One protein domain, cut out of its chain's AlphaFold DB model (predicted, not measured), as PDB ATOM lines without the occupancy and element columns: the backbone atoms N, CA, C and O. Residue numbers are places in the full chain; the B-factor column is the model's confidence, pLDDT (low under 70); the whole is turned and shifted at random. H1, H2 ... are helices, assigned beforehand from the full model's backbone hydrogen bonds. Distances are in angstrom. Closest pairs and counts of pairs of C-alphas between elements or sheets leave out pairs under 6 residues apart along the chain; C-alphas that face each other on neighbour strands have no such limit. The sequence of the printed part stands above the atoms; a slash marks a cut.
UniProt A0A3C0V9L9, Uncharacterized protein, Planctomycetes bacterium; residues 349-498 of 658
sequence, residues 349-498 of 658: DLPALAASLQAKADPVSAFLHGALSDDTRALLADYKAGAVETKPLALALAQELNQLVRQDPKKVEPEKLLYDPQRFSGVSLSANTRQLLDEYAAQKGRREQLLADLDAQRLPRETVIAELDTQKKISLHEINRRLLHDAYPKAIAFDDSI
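What this domain is: This is residues 349 to 498 of the 658 residues of an uncharacterized protein of Planctomycetes bacterium (UniProt A0A3C0V9L9). A long helical hairpin, H5 with the much shorter H6 folded back beside its far part, makes one end of a rod; a cluster of crossed helices, H1 to H4, makes the other end. H7, in the middle, joins the two by packing on H4 and on the near part of H5. The printed part has 150 residues with seven named helices, H1 to H7 in chain order, and no named strand: the class is all helix, and helix packing is mostly crossed. It is loose, with a radius of gyration of the C-alphas of 18.7 A, and spans 64 by 31 by 26 A.

How they stand to each other: H1, residues 350 to 359, touches H2, residues 363 to 371, about perpendicular at 89 degrees; their closest C-alphas, of Leu 357 and Ser 365, are 5.0 A apart. H1 only just touches H3, residues 374 to 381, with 3 pairs of C-alphas within 8 A, the closest being Ala 354 and Leu 380 at 6.6 A. H3 touches residues 392 to 397 of H4, residues 391 to 405, at a steep tilt of 55 degrees, opposite ways; the closest C-alphas, of Leu 379 and Leu 393, are 6.0 A apart. H2 and H4 are near each other. H5, residues 431 to 455, and H6, residues 461 to 470, form a helical hairpin at a shallow tilt of 10 degrees, opposite ways; the closest C-alphas, of Leu 450 and Val 464, are 6.1 A apart. H7, residues 476 to 487, touches H4 at a steep tilt of 52 degrees, opposite ways, through residues 404 to 405 of H4; the closest C-alphas, of Val 405 and Asn 480, are 5.1 A apart. H7 touches H5 at a tilt of 37 degrees, only just steep, with the C-alphas of Thr 433 and Arg 482 closest at 6.2 A. H1 and H5 are apart, as are H4 and H6. In H1 to H7 every O i to N i+4 pair is within hydrogen-bond range.

Where its parts are: H1 begins at C-alpha 350, (41.376, 15.569, 17.928). H4 measures 20.7 A from first to last C-alpha. H5, the longest helix, measures 36.1 A, from C-alpha 431 at (39.663, -5.802, 4.546) to C-alpha 455 at (11.051, -2.306, -17.206). H7 measures 16.2 A and ends at C-alpha 487, (40.779, 7.763, 6.578). H6 measures 14.5 A, H1 14.1 A, H2 12.4 A and H3 10.3 A.

The domain as a whole: The two C-alphas farthest apart, of Val 388 and Arg 458, are 64.8 A apart. The printed part has no cut. The link from H4 to H5, residues 406 to 430, is long; that from H3 to H4 is short, and the others are tight. The mean pLDDT of the printed part is 77.6, with 34 residues under 70, among them 385 to 392, 406 to 416, 468 to 475 and 495 to 498.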
ATOM      1  N   ASP A 349      42.821  11.509  18.802       83.81
ATOM      2  CA  ASP A 349      43.723  12.598  18.411       83.81
ATOM      3  C   ASP A 349      42.957  13.706  17.674       83.81
ATOM      4  O   ASP A 349      43.075  13.927  16.464       83.81
ATOM      5  N   LEU A 350      42.116  14.413  18.433       84.25
ATOM      6  CA  LEU A 350      41.376  15.569  17.928       84.25
ATOM      7  C   LEU A 350      42.292  16.662  17.335       84.25
ATOM      8  O   LEU A 350      41.917  17.222  16.304       84.25
ATOM      9  N   PRO A 351      43.465  16.998  17.920       86.00
ATOM     10  CA  PRO A 351      44.389  17.950  17.310       86.00
ATOM     11  C   PRO A 351      44.844  17.565  15.902       86.00
ATOM     12  O   PRO A 351      44.818  18.424  15.020       86.00
ATOM     13  N   ALA A 352      45.217  16.304  15.670       85.12
ATOM     14  CA  ALA A 352      45.615  15.850  14.340       85.12
ATOM     15  C   ALA A 352      44.450  15.919  13.345       85.12
ATOM     16  O   ALA A 352      44.630  16.407  12.229       85.12
ATOM     17  N   LEU A 353      43.244  15.505  13.756       86.38
ATOM     18  CA  LEU A 353      42.050  15.617  12.911       86.38
ATOM     19  C   LEU A 353      41.754  17.077  12.550       86.38
ATOM     20  O   LEU A 353      41.535  17.394  11.382       86.38
ATOM     21  N   ALA A 354      41.779  17.973  13.537       86.69
ATOM     22  CA  ALA A 354      41.525  19.392  13.325       86.69
ATOM     23  C   ALA A 354      42.552  20.011  12.366       86.69
ATOM     24  O   ALA A 354      42.165  20.728  11.446       86.69
ATOM     25  N   ALA A 355      43.838  19.683  12.525       86.94
ATOM     26  CA  ALA A 355      44.895  20.151  11.634       86.94
ATOM     27  C   ALA A 355      44.697  19.658  10.191       86.94
ATOM     28  O   ALA A 355      44.786  20.454   9.257       86.94
ATOM     29  N   SER A 356      44.367  18.376   9.999       86.62
ATOM     30  CA  SER A 356      44.098  17.809   8.670       86.62
ATOM     31  C   SER A 356      42.899  18.468   7.989       86.62
ATOM     32  O   SER A 356      42.971  18.793   6.802       86.62
ATOM     33  N   LEU A 357      41.821  18.728   8.739       89.12
ATOM     34  CA  LEU A 357      40.629  19.406   8.230       89.12
ATOM     35  C   LEU A 357      40.912  20.875   7.886       89.12
ATOM     36  O   LEU A 357      40.550  21.312   6.796       89.12
ATOM     37  N   GLN A 358      41.596  21.620   8.762       88.31
ATOM     38  CA  GLN A 358      41.998  23.013   8.510       88.31
ATOM     39  C   GLN A 358      42.885  23.129   7.264       88.31
ATOM     40  O   GLN A 358      42.653  23.979   6.404       88.31
ATOM     41  N   ALA A 359      43.893  22.261   7.162       87.44
ATOM     42  CA  ALA A 359      44.843  22.257   6.059       87.44
ATOM     43  C   ALA A 359      44.259  21.674   4.767       87.44
ATOM     44  O   ALA A 359      44.881  21.811   3.716       87.44
ATOM     45  N   LYS A 360      43.090  21.016   4.838       90.31
ATOM     46  CA  LYS A 360      42.512  20.229   3.738       90.31
ATOM     47  C   LYS A 360      43.564  19.282   3.148       90.31
ATOM     48  O   LYS A 360      43.776  19.254   1.940       90.31
ATOM     49  N   ALA A 361      44.253  18.564   4.038       84.31
ATOM     50  CA  ALA A 361      45.513  17.875   3.750       84.31
ATOM     51  C   ALA A 361      45.416  16.814   2.638       84.31
ATOM     52  O   ALA A 361      46.405  16.512   1.974       84.31
ATOM     53  N   ASP A 362      44.226  16.262   2.432       88.25
ATOM     54  CA  ASP A 362      43.927  15.217   1.463       88.25
ATOM     55  C   ASP A 362      42.501  15.408   0.890       88.25
ATOM     56  O   ASP A 362      41.718  16.204   1.429       88.25
ATOM     57  N   PRO A 363      42.131  14.698  -0.193       88.75
ATOM     58  CA  PRO A 363      40.811  14.828  -0.813       88.75
ATOM     59  C   PRO A 363      39.631  14.530   0.129       88.75
ATOM     60  O   PRO A 363      38.569  15.137  -0.024       88.75
ATOM     61  N   VAL A 364      39.796  13.628   1.107       89.44
ATOM     62  CA  VAL A 364      38.776  13.338   2.129       89.44
ATOM     63  C   VAL A 364      38.671  14.518   3.091       89.44
ATOM     64  O   VAL A 364      37.570  15.023   3.298       89.44
ATOM     65  N   SER A 365      39.794  15.037   3.597       89.19
ATOM     66  CA  SER A 365      39.821  16.227   4.464       89.19
ATOM     67  C   SER A 365      39.210  17.461   3.795       89.19
ATOM     68  O   SER A 365      38.459  18.204   4.429       89.19
ATOM     69  N   ALA A 366      39.493  17.678   2.508       88.12
ATOM     70  CA  ALA A 366      38.937  18.786   1.736       88.12
ATOM     71  C   ALA A 366      37.411  18.688   1.600       88.12
ATOM     72  O   ALA A 366      36.708  19.688   1.775       88.12
ATOM     73  N   PHE A 367      36.902  17.482   1.331       89.75
ATOM     74  CA  PHE A 367      35.469  17.221   1.282       89.75
ATOM     75  C   PHE A 367      34.810  17.408   2.646       89.75
ATOM     76  O   PHE A 367      33.820  18.129   2.745       89.75
ATOM     77  N   LEU A 368      35.378  16.809   3.698       88.75
ATOM     78  CA  LEU A 368      34.838  16.917   5.048       88.75
ATOM     79  C   LEU A 368      34.765  18.377   5.480       88.75
ATOM     80  O   LEU A 368      33.695  18.810   5.878       88.75
ATOM     81  N   HIS A 369      35.833  19.163   5.296       88.69
ATOM     82  CA  HIS A 369      35.819  20.600   5.586       88.69
ATOM     83  C   HIS A 369      34.751  21.357   4.777       88.69
ATOM     84  O   HIS A 369      34.179  22.329   5.268       88.69
ATOM     85  N   GLY A 370      34.496  20.968   3.523       85.75
ATOM     86  CA  GLY A 370      33.432  21.550   2.699       85.75
ATOM     87  C   GLY A 370      32.021  21.173   3.157       85.75
ATOM     88  O   GLY A 370      31.094  21.952   2.962       85.75
ATOM     89  N   ALA A 371      31.873  20.007   3.786       84.44
ATOM     90  CA  ALA A 371      30.618  19.524   4.344       84.44
ATOM     91  C   ALA A 371      30.292  20.107   5.733       84.44
ATOM     92  O   ALA A 371      29.156  19.963   6.183       84.44
ATOM     93  N   LEU A 372      31.257  20.754   6.402       85.19
ATOM     94  CA  LEU A 372      31.041  21.367   7.715       85.19
ATOM     95  C   LEU A 372      30.218  22.661   7.624       85.19
ATOM     96  O   LEU A 372      30.371  23.445   6.681       85.19
ATOM     97  N   SER A 373      29.400  22.938   8.644       79.88
ATOM     98  CA  SER A 373      28.662  24.207   8.738       79.88
ATOM     99  C   SER A 373      29.590  25.411   8.948       79.88
ATOM    100  O   SER A 373      30.756  25.267   9.323       79.88
ATOM    101  N   ASP A 374      29.088  26.627   8.714       78.69
ATOM    102  CA  ASP A 374      29.846  27.861   8.973       78.69
ATOM    103  C   ASP A 374      30.283  27.979  10.439       78.69
ATOM    104  O   ASP A 374      31.429  28.336  10.713       78.69
ATOM    105  N   ASP A 375      29.411  27.595  11.375       73.19
ATOM    106  CA  ASP A 375      29.693  27.625  12.812       73.19
ATOM    107  C   ASP A 375      30.810  26.642  13.186       73.19
ATOM    108  O   ASP A 375      31.750  26.996  13.901       73.19
ATOM    109  N   THR A 376      30.756  25.413  12.666       80.06
ATOM    110  CA  THR A 376      31.793  24.404  12.923       80.06
ATOM    111  C   THR A 376      33.107  24.774  12.251       80.06
ATOM    112  O   THR A 376      34.167  24.561  12.836       80.06
ATOM    113  N   ARG A 377      33.071  25.391  11.064       87.44
ATOM    114  CA  ARG A 377      34.271  25.932  10.407       87.44
ATOM    115  C   ARG A 377      34.886  27.085  11.190       87.44
ATOM    116  O   ARG A 377      36.109  27.152  11.261       87.44
ATOM    117  N   ALA A 378      34.082  27.946  11.809       81.44
ATOM    118  CA  ALA A 378      34.580  28.997  12.692       81.44
ATOM    119  C   ALA A 378      35.241  28.405  13.948       81.44
ATOM    120  O   ALA A 378      36.382  28.742  14.259       81.44
ATOM    121  N   LEU A 379      34.584  27.439  14.604       81.06
ATOM    122  CA  LEU A 379      35.163  26.704  15.739       81.06
ATOM    123  C   LEU A 379      36.455  25.978  15.361       81.06
ATOM    124  O   LEU A 379      37.393  25.924  16.156       81.06
ATOM    125  N   LEU A 380      36.496  25.406  14.157       84.94
ATOM    126  CA  LEU A 380      37.671  24.739  13.624       84.94
ATOM    127  C   LEU A 380      38.782  25.756  13.355       84.94
ATOM    128  O   LEU A 380      39.906  25.493  13.745       84.94
ATOM    129  N   ALA A 381      38.504  26.909  12.746       83.50
ATOM    130  CA  ALA A 381      39.509  27.939  12.463       83.50
ATOM    131  C   ALA A 381      40.122  28.549  13.737       83.50
ATOM    132  O   ALA A 381      41.324  28.810  13.781       83.50
ATOM    133  N   ASP A 382      39.315  28.716  14.786       78.38
ATOM    134  CA  ASP A 382      39.759  29.244  16.081       78.38
ATOM    135  C   ASP A 382      40.520  28.205  16.928       78.38
ATOM    136  O   ASP A 382      41.149  28.542  17.939       78.38
ATOM    137  N   TYR A 383      40.492  26.932  16.524       80.00
ATOM    138  CA  TYR A 383      41.125  25.849  17.258       80.00
ATOM    139  C   TYR A 383      42.651  25.878  17.135       80.00
ATOM    140  O   TYR A 383      43.221  25.747  16.050       80.00
ATOM    141  N   LYS A 384      43.329  25.971  18.284       73.06
ATOM    142  CA  LYS A 384      44.789  25.865  18.403       73.06
ATOM    143  C   LYS A 384      45.171  24.561  19.098       73.06
ATOM    144  O   LYS A 384      44.560  24.186  20.099       73.06
ATOM    145  N   ALA A 385      46.214  23.897  18.600       59.31
ATOM    146  CA  ALA A 385      46.763  22.697  19.229       59.31
ATOM    147  C   ALA A 385      47.147  22.991  20.694       59.31
ATOM    148  O   ALA A 385      47.966  23.871  20.959       59.31
ATOM    149  N   GLY A 386      46.516  22.290  21.644       54.47
ATOM    150  CA  GLY A 386      46.707  22.497  23.087       54.47
ATOM    151  C   GLY A 386      45.714  23.453  23.769       54.47
ATOM    152  O   GLY A 386      45.911  23.787  24.936       54.47
ATOM    153  N   ALA A 387      44.649  23.899  23.088       57.97
ATOM    154  CA  ALA A 387      43.593  24.702  23.708       57.97
ATOM    155  C   ALA A 387      42.873  23.940  24.842       57.97
ATOM    156  O   ALA A 387      42.502  22.776  24.697       57.97
ATOM    157  N   VAL A 388      42.641  24.623  25.969       47.41
ATOM    158  CA  VAL A 388      42.047  24.053  27.197       47.41
ATOM    159  C   VAL A 388      40.584  23.611  26.995       47.41
ATOM    160  O   VAL A 388      40.114  22.696  27.671       47.41
ATOM    161  N   GLU A 389      39.863  24.204  26.036       52.91
ATOM    162  CA  GLU A 389      38.475  23.854  25.703       52.91
ATOM    163  C   GLU A 389      38.348  23.185  24.327       52.91
ATOM    164  O   GLU A 389      37.956  23.792  23.337       52.91
ATOM    165  N   THR A 390      38.612  21.878  24.271       62.50
ATOM    166  CA  THR A 390      38.402  21.040  23.072       62.50
ATOM    167  C   THR A 390      36.948  20.564  22.898       62.50
ATOM    168  O   THR A 390      36.572  20.024  21.857       62.50
ATOM    169  N   LYS A 391      36.103  20.758  23.921       65.06
ATOM    170  CA  LYS A 391      34.746  20.187  24.002       65.06
ATOM    171  C   LYS A 391      33.763  20.710  22.944       65.06
ATOM    172  O   LYS A 391      33.024  19.875  22.418       65.06
ATOM    173  N   PRO A 392      33.711  22.021  22.624       69.50
ATOM    174  CA  PRO A 392      32.767  22.537  21.633       69.50
ATOM    175  C   PRO A 392      33.048  21.985  20.232       69.50
ATOM    176  O   PRO A 392      32.136  21.484  19.582       69.50
ATOM    177  N   LEU A 393      34.320  21.975  19.816       78.06
ATOM    178  CA  LEU A 393      34.729  21.453  18.512       78.06
ATOM    179  C   LEU A 393      34.491  19.942  18.405       78.06
ATOM    180  O   LEU A 393      33.915  19.484  17.425       78.06
ATOM    181  N   ALA A 394      34.872  19.167  19.427       74.69
ATOM    182  CA  ALA A 394      34.633  17.723  19.438       74.69
ATOM    183  C   ALA A 394      33.135  17.383  19.354       74.69
ATOM    184  O   ALA A 394      32.751  16.412  18.707       74.69
ATOM    185  N   LEU A 395      32.269  18.165  20.011       67.88
ATOM    186  CA  LEU A 395      30.821  17.990  19.900       67.88
ATOM    187  C   LEU A 395      30.326  18.286  18.483       67.88
ATOM    188  O   LEU A 395      29.601  17.465  17.925       67.88
ATOM    189  N   ALA A 396      30.717  19.434  17.933       70.44
ATOM    190  CA  ALA A 396      30.288  19.883  16.616       70.44
ATOM    191  C   ALA A 396      30.739  18.903  15.519       70.44
ATOM    192  O   ALA A 396      29.914  18.409  14.752       70.44
ATOM    193  N   LEU A 397      32.016  18.497  15.533       79.50
ATOM    194  CA  LEU A 397      32.552  17.490  14.614       79.50
ATOM    195  C   LEU A 397      31.862  16.134  14.784       79.50
ATOM    196  O   LEU A 397      31.496  15.519  13.789       79.50
ATOM    197  N   ALA A 398      31.620  15.663  16.016       72.38
ATOM    198  CA  ALA A 398      30.856  14.430  16.213       72.38
ATOM    199  C   ALA A 398      29.455  14.537  15.596       72.38
ATOM    200  O   ALA A 398      28.997  13.594  14.957       72.38
ATOM    201  N   GLN A 399      28.747  15.650  15.796       66.12
ATOM    202  CA  GLN A 399      27.396  15.836  15.268       66.12
ATOM    203  C   GLN A 399      27.378  15.852  13.735       66.12
ATOM    204  O   GLN A 399      26.576  15.130  13.143       66.12
ATOM    205  N   GLU A 400      28.277  16.599  13.098       78.75
ATOM    206  CA  GLU A 400      28.319  16.734  11.636       78.75
ATOM    207  C   GLU A 400      28.869  15.482  10.942       78.75
ATOM    208  O   GLU A 400      28.274  15.005   9.974       78.75
ATOM    209  N   LEU A 401      29.914  14.847  11.483       82.44
ATOM    210  CA  LEU A 401      30.385  13.556  10.969       82.44
ATOM    211  C   LEU A 401      29.310  12.473  11.120       82.44
ATOM    212  O   LEU A 401      29.132  11.657  10.222       82.44
ATOM    213  N   ASN A 402      28.527  12.484  12.205       76.44
ATOM    214  CA  ASN A 402      27.378  11.585  12.332       76.44
ATOM    215  C   ASN A 402      26.280  11.865  11.296       76.44
ATOM    216  O   ASN A 402      25.589  10.929  10.897       76.44
ATOM    217  N   GLN A 403      26.086  13.117  10.868       71.62
ATOM    218  CA  GLN A 403      25.159  13.429   9.775       71.62
ATOM    219  C   GLN A 403      25.660  12.847   8.452       71.62
ATOM    220  O   GLN A 403      24.870  12.227   7.742       71.62
ATOM    221  N   LEU A 404      26.962  12.963   8.176       77.06
ATOM    222  CA  LEU A 404      27.614  12.361   7.007       77.06
ATOM    223  C   LEU A 404      27.515  10.833   7.018       77.06
ATOM    224  O   LEU A 404      27.101  10.230   6.033       77.06
ATOM    225  N   VAL A 405      27.800  10.198   8.160       77.06
ATOM    226  CA  VAL A 405      27.643   8.745   8.331       77.06
ATOM    227  C   VAL A 405      26.216   8.307   8.010       77.06
ATOM    228  O   VAL A 405      26.024   7.276   7.372       77.06
ATOM    229  N   ARG A 406      25.224   9.111   8.407       68.06
ATOM    230  CA  ARG A 406      23.792   8.824   8.261       68.06
ATOM    231  C   ARG A 406      23.189   9.205   6.904       68.06
ATOM    232  O   ARG A 406      21.968   9.104   6.769       68.06
ATOM    233  N   GLN A 407      23.990   9.654   5.937       67.12
ATOM    234  CA  GLN A 407      23.498  10.035   4.611       67.12
ATOM    235  C   GLN A 407      22.802   8.865   3.902       67.12
ATOM    236  O   GLN A 407      23.277   7.730   3.935       67.12
ATOM    237  N   ASP A 408      21.676   9.163   3.250       58.69
ATOM    238  CA  ASP A 408      20.951   8.225   2.391       58.69
ATOM    239  C   ASP A 408      21.367   8.456   0.925       58.69
ATOM    240  O   ASP A 408      21.123   9.540   0.385       58.69
ATOM    241  N   PRO A 409      21.962   7.461   0.249       59.69
ATOM    242  CA  PRO A 409      22.458   7.601  -1.116       59.69
ATOM    243  C   PRO A 409      21.352   7.756  -2.156       59.69
ATOM    244  O   PRO A 409      21.638   8.120  -3.291       59.69
ATOM    245  N   LYS A 410      20.086   7.519  -1.792       54.12
ATOM    246  CA  LYS A 410      18.942   7.809  -2.665       54.12
ATOM    247  C   LYS A 410      18.581   9.293  -2.714       54.12
ATOM    248  O   LYS A 410      17.833   9.700  -3.595       54.12
ATOM    249  N   LYS A 411      19.063  10.084  -1.753       45.06
ATOM    250  CA  LYS A 411      18.649  11.482  -1.532       45.06
ATOM    251  C   LYS A 411      19.777  12.485  -1.697       45.06
ATOM    252  O   LYS A 411      19.550  13.691  -1.659       45.06
ATOM    253  N   VAL A 412      20.996  11.983  -1.822       56.41
ATOM    254  CA  VAL A 412      22.212  12.778  -1.864       56.41
ATOM    255  C   VAL A 412      22.823  12.590  -3.243       56.41
ATOM    256  O   VAL A 412      22.983  11.462  -3.704       56.41
ATOM    257  N   GLU A 413      23.131  13.703  -3.912       61.91
ATOM    258  CA  GLU A 413      23.855  13.678  -5.185       61.91
ATOM    259  C   GLU A 413      25.137  12.841  -5.029       61.91
ATOM    260  O   GLU A 413      25.788  12.944  -3.985       61.91
ATOM    261  N   PRO A 414      25.533  12.043  -6.036       63.59
ATOM    262  CA  PRO A 414      26.680  11.138  -5.926       63.59
ATOM    263  C   PRO A 414      27.960  11.822  -5.424       63.59
ATOM    264  O   PRO A 414      28.713  11.245  -4.651       63.59
ATOM    265  N   GLU A 415      28.161  13.087  -5.793       64.62
ATOM    266  CA  GLU A 415      29.323  13.910  -5.431       64.62
ATOM    267  C   GLU A 415      29.375  14.287  -3.937       64.62
ATOM    268  O   GLU A 415      30.445  14.552  -3.374       64.62
ATOM    269  N   LYS A 416      28.208  14.297  -3.282       68.44
ATOM    270  CA  LYS A 416      28.020  14.618  -1.861       68.44
ATOM    271  C   LYS A 416      28.066  13.384  -0.959       68.44
ATOM    272  O   LYS A 416      27.960  13.536   0.258       68.44
ATOM    273  N   LEU A 417      28.218  12.188  -1.529       79.44
ATOM    274  CA  LEU A 417      28.475  10.981  -0.754       79.44
ATOM    275  C   LEU A 417      29.875  11.026  -0.157       79.44
ATOM    276  O   LEU A 417      30.804  11.603  -0.728       79.44
ATOM    277  N   LEU A 418      30.020  10.400   1.010       83.06
ATOM    278  CA  LEU A 418      31.320  10.284   1.652       83.06
ATOM    279  C   LEU A 418      32.296   9.522   0.745       83.06
ATOM    280  O   LEU A 418      33.373  10.041   0.457       83.06
ATOM    281  N   TYR A 419      31.901   8.332   0.282       84.00
ATOM    282  CA  TYR A 419      32.730   7.467  -0.555       84.00
ATOM    283  C   TYR A 419      32.723   7.888  -2.026       84.00
ATOM    284  O   TYR A 419      31.682   7.871  -2.679       84.00
ATOM    285  N   ASP A 420      33.914   8.163  -2.548       83.56
ATOM    286  CA  ASP A 420      34.202   8.286  -3.973       83.56
ATOM    287  C   ASP A 420      35.549   7.576  -4.242       83.56
ATOM    288  O   ASP A 420      36.509   7.817  -3.493       83.56
ATOM    289  N   PRO A 421      35.657   6.700  -5.264       83.06
ATOM    290  CA  PRO A 421      36.887   5.961  -5.556       83.06
ATOM    291  C   PRO A 421      38.118   6.848  -5.783       83.06
ATOM    292  O   PRO A 421      39.225   6.478  -5.395       83.06
ATOM    293  N   GLN A 422      37.947   8.026  -6.388       84.00
ATOM    294  CA  GLN A 422      39.034   8.982  -6.591       84.00
ATOM    295  C   GLN A 422      39.423   9.644  -5.270       84.00
ATOM    296  O   GLN A 422      40.612   9.775  -4.973       84.00
ATOM    297  N   ARG A 423      38.435   9.999  -4.439       85.81
ATOM    298  CA  ARG A 423      38.664  10.634  -3.131       85.81
ATOM    299  C   ARG A 423      39.392   9.712  -2.148       85.81
ATOM    300  O   ARG A 423      40.267  10.173  -1.424       85.81
ATOM    301  N   PHE A 424      39.067   8.419  -2.152       88.81
ATOM    302  CA  PHE A 424      39.666   7.407  -1.270       88.81
ATOM    303  C   PHE A 424      40.872   6.678  -1.881       88.81
ATOM    304  O   PHE A 424      41.407   5.761  -1.263       88.81
ATOM    305  N   SER A 425      41.350   7.099  -3.055       82.44
ATOM    306  CA  SER A 425      42.490   6.469  -3.742       82.44
ATOM    307  C   SER A 425      43.790   6.464  -2.920       82.44
ATOM    308  O   SER A 425      44.587   5.536  -3.037       82.44
ATOM    309  N   GLY A 426      43.991   7.469  -2.060       80.44
ATOM    310  CA  GLY A 426      45.142   7.581  -1.155       80.44
ATOM    311  C   GLY A 426      44.946   6.956   0.233       80.44
ATOM    312  O   GLY A 426      45.847   7.053   1.064       80.44
ATOM    313  N   VAL A 427      43.789   6.342   0.511       86.88
ATOM    314  CA  VAL A 427      43.434   5.805   1.835       86.88
ATOM    315  C   VAL A 427      43.559   4.282   1.845       86.88
ATOM    316  O   VAL A 427      42.981   3.584   1.012       86.88
ATOM    317  N   SER A 428      44.281   3.733   2.826       86.62
ATOM    318  CA  SER A 428      44.410   2.281   2.984       86.62
ATOM    319  C   SER A 428      43.173   1.687   3.661       86.62
ATOM    320  O   SER A 428      43.142   1.521   4.878       86.62
ATOM    321  N   LEU A 429      42.173   1.311   2.862       87.75
ATOM    322  CA  LEU A 429      40.944   0.678   3.353       87.75
ATOM    323  C   LEU A 429      41.206  -0.690   3.995       87.75
ATOM    324  O   LEU A 429      41.963  -1.492   3.432       87.75
ATOM    325  N   SER A 430      40.528  -0.973   5.110       86.44
ATOM    326  CA  SER A 430      40.571  -2.271   5.790       86.44
ATOM    327  C   SER A 430      39.921  -3.385   4.952       86.44
ATOM    328  O   SER A 430      39.125  -3.119   4.047       86.44
ATOM    329  N   ALA A 431      40.240  -4.652   5.252       84.06
ATOM    330  CA  ALA A 431      39.663  -5.802   4.546       84.06
ATOM    331  C   ALA A 431      38.128  -5.845   4.668       84.06
ATOM    332  O   ALA A 431      37.441  -6.026   3.665       84.06
ATOM    333  N   ASN A 432      37.600  -5.577   5.868       79.12
ATOM    334  CA  ASN A 432      36.160  -5.531   6.127       79.12
ATOM    335  C   ASN A 432      35.484  -4.386   5.355       79.12
ATOM    336  O   ASN A 432      34.415  -4.577   4.780       79.12
ATOM    337  N   THR A 433      36.113  -3.203   5.295       84.94
ATOM    338  CA  THR A 433      35.581  -2.057   4.536       84.94
ATOM    339  C   THR A 433      35.500  -2.368   3.043       84.94
ATOM    340  O   THR A 433      34.489  -2.067   2.414       84.94
ATOM    341  N   ARG A 434      36.538  -2.998   2.474       85.56
ATOM    342  CA  ARG A 434      36.545  -3.404   1.057       85.56
ATOM    343  C   ARG A 434      35.468  -4.436   0.765       85.56
ATOM    344  O   ARG A 434      34.698  -4.238  -0.163       85.56
ATOM    345  N   GLN A 435      35.359  -5.468   1.601       85.31
ATOM    346  CA  GLN A 435      34.332  -6.492   1.441       85.31
ATOM    347  C   GLN A 435      32.924  -5.882   1.441       85.31
ATOM    348  O   GLN A 435      32.132  -6.175   0.552       85.31
ATOM    349  N   LEU A 436      32.615  -4.994   2.391       82.69
ATOM    350  CA  LEU A 436      31.302  -4.346   2.452       82.69
ATOM    351  C   LEU A 436      31.037  -3.421   1.256       82.69
ATOM    352  O   LEU A 436      29.897  -3.335   0.802       82.69
ATOM    353  N   LEU A 437      32.061  -2.737   0.736       84.69
ATOM    354  CA  LEU A 437      31.944  -1.925  -0.480       84.69
ATOM    355  C   LEU A 437      31.676  -2.788  -1.718       84.69
ATOM    356  O   LEU A 437      30.816  -2.431  -2.522       84.69
ATOM    357  N   ASP A 438      32.363  -3.923  -1.845       84.19
ATOM    358  CA  ASP A 438      32.175  -4.867  -2.947       84.19
ATOM    359  C   ASP A 438      30.783  -5.512  -2.887       84.19
ATOM    360  O   ASP A 438      30.068  -5.553  -3.891       84.19
ATOM    361  N   GLU A 439      30.351  -5.945  -1.697       81.75
ATOM    362  CA  GLU A 439      29.000  -6.463  -1.459       81.75
ATOM    363  C   GLU A 439      27.937  -5.402  -1.789       81.75
ATOM    364  O   GLU A 439      26.949  -5.699  -2.467       81.75
ATOM    365  N   TYR A 440      28.152  -4.147  -1.381       81.19
ATOM    366  CA  TYR A 440      27.247  -3.036  -1.679       81.19
ATOM    367  C   TYR A 440      27.176  -2.725  -3.180       81.19
ATOM    368  O   TYR A 440      26.084  -2.539  -3.724       81.19
ATOM    369  N   ALA A 441      28.315  -2.705  -3.873       80.12
ATOM    370  CA  ALA A 441      28.378  -2.486  -5.315       80.12
ATOM    371  C   ALA A 441      27.686  -3.618  -6.091       80.12
ATOM    372  O   ALA A 441      26.898  -3.350  -7.003       80.12
ATOM    373  N   ALA A 442      27.911  -4.873  -5.692       81.25
ATOM    374  CA  ALA A 442      27.248  -6.037  -6.270       81.25
ATOM    375  C   ALA A 442      25.727  -5.988  -6.055       81.25
ATOM    376  O   ALA A 442      24.956  -6.228  -6.988       81.25
ATOM    377  N   GLN A 443      25.283  -5.612  -4.853       78.94
ATOM    378  CA  GLN A 443      23.866  -5.466  -4.529       78.94
ATOM    379  C   GLN A 443      23.207  -4.349  -5.348       78.94
ATOM    380  O   GLN A 443      22.113  -4.535  -5.887       78.94
ATOM    381  N   LYS A 444      23.883  -3.202  -5.490       76.69
ATOM    382  CA  LYS A 444      23.417  -2.082  -6.315       76.69
ATOM    383  C   LYS A 444      23.271  -2.496  -7.781       76.69
ATOM    384  O   LYS A 444      22.200  -2.298  -8.350       76.69
ATOM    385  N   GLY A 445      24.289  -3.138  -8.356       79.50
ATOM    386  CA  GLY A 445      24.243  -3.628  -9.735       79.50
ATOM    387  C   GLY A 445      23.137  -4.665  -9.952       79.50
ATOM    388  O   GLY A 445      22.388  -4.585 -10.925       79.50
ATOM    389  N   ARG A 446      22.953  -5.596  -9.005       81.25
ATOM    390  CA  ARG A 446      21.863  -6.581  -9.060       81.25
ATOM    391  C   ARG A 446      20.489  -5.921  -8.994       81.25
ATOM    392  O   ARG A 446      19.582  -6.336  -9.710       81.25
ATOM    393  N   ARG A 447      20.325  -4.895  -8.158       78.44
ATOM    394  CA  ARG A 447      19.083  -4.119  -8.057       78.44
ATOM    395  C   ARG A 447      18.778  -3.373  -9.354       78.44
ATOM    396  O   ARG A 447      17.644  -3.431  -9.815       78.44
ATOM    397  N   GLU A 448      19.762  -2.696  -9.940       81.19
ATOM    398  CA  GLU A 448      19.608  -2.001 -11.226       81.19
ATOM    399  C   GLU A 448      19.234  -2.979 -12.345       81.19
ATOM    400  O   GLU A 448      18.332  -2.697 -13.129       81.19
ATOM    401  N   GLN A 449      19.847  -4.164 -12.361       83.12
ATOM    402  CA  GLN A 449      19.507  -5.223 -13.307       83.12
ATOM    403  C   GLN A 449      18.069  -5.728 -13.126       83.12
ATOM    404  O   GLN A 449      17.340  -5.842 -14.105       83.12
ATOM    405  N   LEU A 450      17.637  -5.991 -11.889       81.06
ATOM    406  CA  LEU A 450      16.269  -6.434 -11.593       81.06
ATOM    407  C   LEU A 450      15.219  -5.388 -11.994       81.06
ATOM    408  O   LEU A 450      14.156  -5.749 -12.494       81.06
ATOM    409  N   LEU A 451      15.518  -4.102 -11.797       78.06
ATOM    410  CA  LEU A 451      14.657  -3.003 -12.238       78.06
ATOM    411  C   LEU A 451      14.638  -2.884 -13.769       78.06
ATOM    412  O   LEU A 451      13.568  -2.744 -14.347       78.06
ATOM    413  N   ALA A 452      15.785  -3.029 -14.435       81.81
ATOM    414  CA  ALA A 452      15.857  -3.025 -15.895       81.81
ATOM    415  C   ALA A 452      15.117  -4.221 -16.523       81.81
ATOM    416  O   ALA A 452      14.450  -4.071 -17.545       81.81
ATOM    417  N   ASP A 453      15.200  -5.407 -15.914       83.44
ATOM    418  CA  ASP A 453      14.460  -6.592 -16.355       83.44
ATOM    419  C   ASP A 453      12.950  -6.459 -16.092       83.44
ATOM    420  O   ASP A 453      12.149  -7.009 -16.850       83.44
ATOM    421  N   LEU A 454      12.549  -5.697 -15.070       80.44
ATOM    422  CA  LEU A 454      11.155  -5.336 -14.822       80.44
ATOM    423  C   LEU A 454      10.625  -4.345 -15.867       80.44
ATOM    424  O   LEU A 454       9.559  -4.579 -16.438       80.44
ATOM    425  N   ASP A 455      11.387  -3.291 -16.168       80.25
ATOM    426  CA  ASP A 455      11.051  -2.306 -17.206       80.25
ATOM    427  C   ASP A 455      10.983  -2.958 -18.596       80.25
ATOM    428  O   ASP A 455      10.115  -2.640 -19.410       80.25
ATOM    429  N   ALA A 456      11.854  -3.939 -18.852       85.81
ATOM    430  CA  ALA A 456      11.852  -4.747 -20.067       85.81
ATOM    431  C   ALA A 456      10.798  -5.877 -20.071       85.81
ATOM    432  O   ALA A 456      10.780  -6.671 -21.012       85.81
ATOM    433  N   GLN A 457       9.951  -5.981 -19.036       81.62
ATOM    434  CA  GLN A 457       8.932  -7.031 -18.853       81.62
ATOM    435  C   GLN A 457       9.474  -8.475 -18.907       81.62
ATOM    436  O   GLN A 457       8.737  -9.418 -19.194       81.62
ATOM    437  N   ARG A 458      10.766  -8.676 -18.628       82.75
ATOM    438  CA  ARG A 458      11.420  -9.996 -18.621       82.75
ATOM    439  C   ARG A 458      11.139 -10.784 -17.350       82.75
ATOM    440  O   ARG A 458      11.151 -12.012 -17.385       82.75
ATOM    441  N   LEU A 459      10.903 -10.089 -16.239       81.62
ATOM    442  CA  LEU A 459      10.561 -10.688 -14.954       81.62
ATOM    443  C   LEU A 459       9.210 -10.159 -14.454       81.62
ATOM    444  O   LEU A 459       8.941  -8.961 -14.570       81.62
ATOM    445  N   PRO A 460       8.363 -11.021 -13.856       79.62
ATOM    446  CA  PRO A 460       7.162 -10.569 -13.172       79.62
ATOM    447  C   PRO A 460       7.526  -9.659 -11.998       79.62
ATOM    448  O   PRO A 460       8.468  -9.925 -11.248       79.62
ATOM    449  N   ARG A 461       6.715  -8.618 -11.789       73.56
ATOM    450  CA  ARG A 461       6.876  -7.649 -10.694       73.56
ATOM    451  C   ARG A 461       6.990  -8.319  -9.320       73.56
ATOM    452  O   ARG A 461       7.828  -7.927  -8.519       73.56
ATOM    453  N   GLU A 462       6.194  -9.355  -9.070       76.50
ATOM    454  CA  GLU A 462       6.193 -10.110  -7.807       76.50
ATOM    455  C   GLU A 462       7.533 -10.808  -7.538       76.50
ATOM    456  O   GLU A 462       8.027 -10.788  -6.414       76.50
ATOM    457  N   THR A 463       8.160 -11.365  -8.577       78.62
ATOM    458  CA  THR A 463       9.464 -12.036  -8.481       78.62
ATOM    459  C   THR A 463      10.576 -11.043  -8.169       78.62
ATOM    460  O   THR A 463      11.434 -11.321  -7.339       78.62
ATOM    461  N   VAL A 464      10.536  -9.860  -8.786       77.38
ATOM    462  CA  VAL A 464      11.507  -8.792  -8.517       77.38
ATOM    463  C   VAL A 464      11.394  -8.296  -7.077       77.38
ATOM    464  O   VAL A 464      12.412  -8.104  -6.419       77.38
ATOM    465  N   ILE A 465      10.175  -8.131  -6.556       69.75
ATOM    466  CA  ILE A 465       9.956  -7.723  -5.161       69.75
ATOM    467  C   ILE A 465      10.467  -8.791  -4.196       69.75
ATOM    468  O   ILE A 465      11.209  -8.455  -3.279       69.75
ATOM    469  N   ALA A 466      10.115 -10.061  -4.416       73.38
ATOM    470  CA  ALA A 466      10.575 -11.162  -3.572       73.38
ATOM    471  C   ALA A 466      12.110 -11.253  -3.537       73.38
ATOM    472  O   ALA A 466      12.691 -11.396  -2.466       73.38
ATOM    473  N   GLU A 467      12.768 -11.090  -4.688       75.31
ATOM    474  CA  GLU A 467      14.230 -11.119  -4.794       75.31
ATOM    475  C   GLU A 467      14.895  -9.894  -4.142       75.31
ATOM    476  O   GLU A 467      15.991  -9.986  -3.598       75.31
ATOM    477  N   LEU A 468      14.249  -8.726  -4.176       68.00
ATOM    478  CA  LEU A 468      14.744  -7.531  -3.486       68.00
ATOM    479  C   LEU A 468      14.579  -7.626  -1.964       68.00
ATOM    480  O   LEU A 468      15.392  -7.051  -1.240       68.00
ATOM    481  N   ASP A 469      13.555  -8.332  -1.485       60.75
ATOM    482  CA  ASP A 469      13.273  -8.493  -0.054       60.75
ATOM    483  C   ASP A 469      14.149  -9.582   0.595       60.75
ATOM    484  O   ASP A 469      14.471  -9.499   1.780       60.75
ATOM    485  N   THR A 470      14.615 -10.566  -0.187       64.88
ATOM    486  CA  THR A 470      15.580 -11.589   0.262       64.88
ATOM    487  C   THR A 470      17.023 -11.088   0.308       64.88
ATOM    488  O   THR A 470      17.873 -11.719   0.943       64.88
ATOM    489  N   GLN A 471      17.336  -9.951  -0.321       62.69
ATOM    490  CA  GLN A 471      18.681  -9.393  -0.261       62.69
ATOM    491  C   GLN A 471      19.020  -8.877   1.142       62.69
ATOM    492  O   GLN A 471      18.317  -8.049   1.728       62.69
ATOM    493  N   LYS A 472      20.181  -9.304   1.653       60.47
ATOM    494  CA  LYS A 472      20.752  -8.803   2.906       60.47
ATOM    495  C   LYS A 472      20.871  -7.277   2.840       60.47
ATOM    496  O   LYS A 472      21.490  -6.735   1.928       60.47
ATOM    497  N   LYS A 473      20.276  -6.566   3.801       60.75
ATOM    498  CA  LYS A 473      20.421  -5.107   3.896       60.75
ATOM    499  C   LYS A 473      21.822  -4.772   4.389       60.75
ATOM    500  O   LYS A 473      22.141  -5.017   5.548       60.75
ATOM    501  N   ILE A 474      22.639  -4.199   3.514       67.00
ATOM    502  CA  ILE A 474      23.950  -3.667   3.883       67.00
ATOM    503  C   ILE A 474      23.751  -2.257   4.444       67.00
ATOM    504  O   ILE A 474      23.165  -1.390   3.790       67.00
ATOM    505  N   SER A 475      24.210  -2.029   5.677       67.94
ATOM    506  CA  SER A 475      24.114  -0.719   6.320       67.94
ATOM    507  C   SER A 475      25.168   0.221   5.744       67.94
ATOM    508  O   SER A 475      26.358   0.104   6.039       67.94
ATOM    509  N   LEU A 476      24.745   1.202   4.943       72.88
ATOM    510  CA  LEU A 476      25.666   2.233   4.454       72.88
ATOM    511  C   LEU A 476      26.262   3.049   5.609       72.88
ATOM    512  O   LEU A 476      27.391   3.520   5.518       72.88
ATOM    513  N   HIS A 477      25.533   3.189   6.719       76.44
ATOM    514  CA  HIS A 477      26.046   3.872   7.905       76.44
ATOM    515  C   HIS A 477      27.277   3.155   8.458       76.44
ATOM    516  O   HIS A 477      28.219   3.805   8.904       76.44
ATOM    517  N   GLU A 478      27.305   1.825   8.390       76.81
ATOM    518  CA  GLU A 478      28.473   1.043   8.783       76.81
ATOM    519  C   GLU A 478      29.646   1.272   7.828       76.81
ATOM    520  O   GLU A 478      30.754   1.557   8.283       76.81
ATOM    521  N   ILE A 479      29.394   1.251   6.515       81.25
ATOM    522  CA  ILE A 479      30.412   1.542   5.494       81.25
ATOM    523  C   ILE A 479      31.004   2.937   5.713       81.25
ATOM    524  O   ILE A 479      32.218   3.082   5.833       81.25
ATOM    525  N   ASN A 480      30.164   3.966   5.838       86.56
ATOM    526  CA  ASN A 480      30.611   5.341   6.048       86.56
ATOM    527  C   ASN A 480      31.390   5.496   7.359       86.56
ATOM    528  O   ASN A 480      32.390   6.213   7.412       86.56
ATOM    529  N   ARG A 481      30.965   4.807   8.426       85.00
ATOM    530  CA  ARG A 481      31.675   4.840   9.705       85.00
ATOM    531  C   ARG A 481      33.060   4.201   9.616       85.00
ATOM    532  O   ARG A 481      34.008   4.756  10.179       85.00
ATOM    533  N   ARG A 482      33.168   3.069   8.918       85.75
ATOM    534  CA  ARG A 482      34.434   2.377   8.644       85.75
ATOM    535  C   ARG A 482      35.350   3.219   7.761       85.75
ATOM    536  O   ARG A 482      36.524   3.352   8.068       85.75
ATOM    537  N   LEU A 483      34.809   3.877   6.736       87.50
ATOM    538  CA  LEU A 483      35.561   4.782   5.863       87.50
ATOM    539  C   LEU A 483      36.174   5.968   6.617       87.50
ATOM    540  O   LEU A 483      37.323   6.315   6.362       87.50
ATOM    541  N   LEU A 484      35.441   6.574   7.560       87.56
ATOM    542  CA  LEU A 484      35.992   7.646   8.399       87.56
ATOM    543  C   LEU A 484      37.121   7.152   9.306       87.56
ATOM    544  O   LEU A 484      38.106   7.863   9.489       87.56
ATOM    545  N   HIS A 485      36.989   5.946   9.861       87.25
ATOM    546  CA  HIS A 485      38.065   5.321  10.625       87.25
ATOM    547  C   HIS A 485      39.281   5.027   9.739       87.25
ATOM    548  O   HIS A 485      40.392   5.389  10.097       87.25
ATOM    549  N   ASP A 486      39.084   4.444   8.558       87.75
ATOM    550  CA  ASP A 486      40.178   4.101   7.647       87.75
ATOM    551  C   ASP A 486      40.903   5.350   7.113       87.75
ATOM    552  O   ASP A 486      42.115   5.316   6.905       87.75
ATOM    553  N   ALA A 487      40.189   6.471   6.936       86.75
ATOM    554  CA  ALA A 487      40.779   7.763   6.578       86.75
ATOM    555  C   ALA A 487      41.568   8.407   7.733       86.75
ATOM    556  O   ALA A 487      42.599   9.035   7.496       86.75
ATOM    557  N   TYR A 488      41.120   8.230   8.983       88.94
ATOM    558  CA  TYR A 488      41.744   8.827  10.171       88.94
ATOM    559  C   TYR A 488      41.956   7.814  11.309       88.94
ATOM    560  O   TYR A 488      41.450   8.020  12.416       88.94
ATOM    561  N   PRO A 489      42.763   6.758  11.106       84.81
ATOM    562  CA  PRO A 489      42.817   5.609  12.020       84.81
ATOM    563  C   PRO A 489      43.395   5.945  13.398       84.81
ATOM    564  O   PRO A 489      43.107   5.268  14.375       84.81
ATOM    565  N   LYS A 490      44.213   6.999  13.489       83.56
ATOM    566  CA  LYS A 490      44.780   7.491  14.757       83.56
ATOM    567  C   LYS A 490      43.921   8.560  15.430       83.56
ATOM    568  O   LYS A 490      44.172   8.904  16.577       83.56
ATOM    569  N   ALA A 491      42.970   9.138  14.698       82.38
ATOM    570  CA  ALA A 491      42.220  10.304  15.148       82.38
ATOM    571  C   ALA A 491      40.776   9.955  15.521       82.38
ATOM    572  O   ALA A 491      40.222  10.572  16.426       82.38
ATOM    573  N   ILE A 492      40.178   8.974  14.839       83.62
ATOM    574  CA  ILE A 492      38.809   8.509  15.057       83.62
ATOM    575  C   ILE A 492      38.868   7.014  15.359       83.62
ATOM    576  O   ILE A 492      38.996   6.219  14.437       83.62
ATOM    577  N   ALA A 493      38.720   6.626  16.622       80.12
ATOM    578  CA  ALA A 493      38.663   5.225  17.030       80.12
ATOM    579  C   ALA A 493      37.419   4.531  16.469       80.12
ATOM    580  O   ALA A 493      36.356   5.145  16.331       80.12
ATOM    581  N   PHE A 494      37.515   3.238  16.185       75.69
ATOM    582  CA  PHE A 494      36.377   2.398  15.832       75.69
ATOM    583  C   PHE A 494      36.598   1.002  16.393       75.69
ATOM    584  O   PHE A 494      37.628   0.384  16.150       75.69
ATOM    585  N   ASP A 495      35.626   0.530  17.164       64.50
ATOM    586  CA  ASP A 495      35.659  -0.798  17.756       64.50
ATOM    587  C   ASP A 495      34.515  -1.620  17.166       64.50
ATOM    588  O   ASP A 495      33.339  -1.391  17.468       64.50
ATOM    589  N   ASP A 496      34.896  -2.571  16.313       61.44
ATOM    590  CA  ASP A 496      34.003  -3.517  15.643       61.44
ATOM    591  C   ASP A 496      33.247  -4.430  16.621       61.44
ATOM    592  O   ASP A 496      32.221  -5.004  16.259       61.44
ATOM    593  N   SER A 497      33.714  -4.556  17.868       53.44
ATOM    594  CA  SER A 497      33.074  -5.385  18.893       53.44
ATOM    595  C   SER A 497      31.924  -4.684  19.624       53.44
ATOM    596  O   SER A 497      31.138  -5.336  20.320       53.44
ATOM    597  N   ILE A 498      31.781  -3.361  19.463       54.28
ATOM    598  CA  ILE A 498      30.730  -2.597  20.138       54.28
ATOM    599  C   ILE A 498      29.452  -2.624  19.300       54.28
ATOM    600  O   ILE A 498      29.251  -1.823  18.383       54.28
TER     601      ILE A 498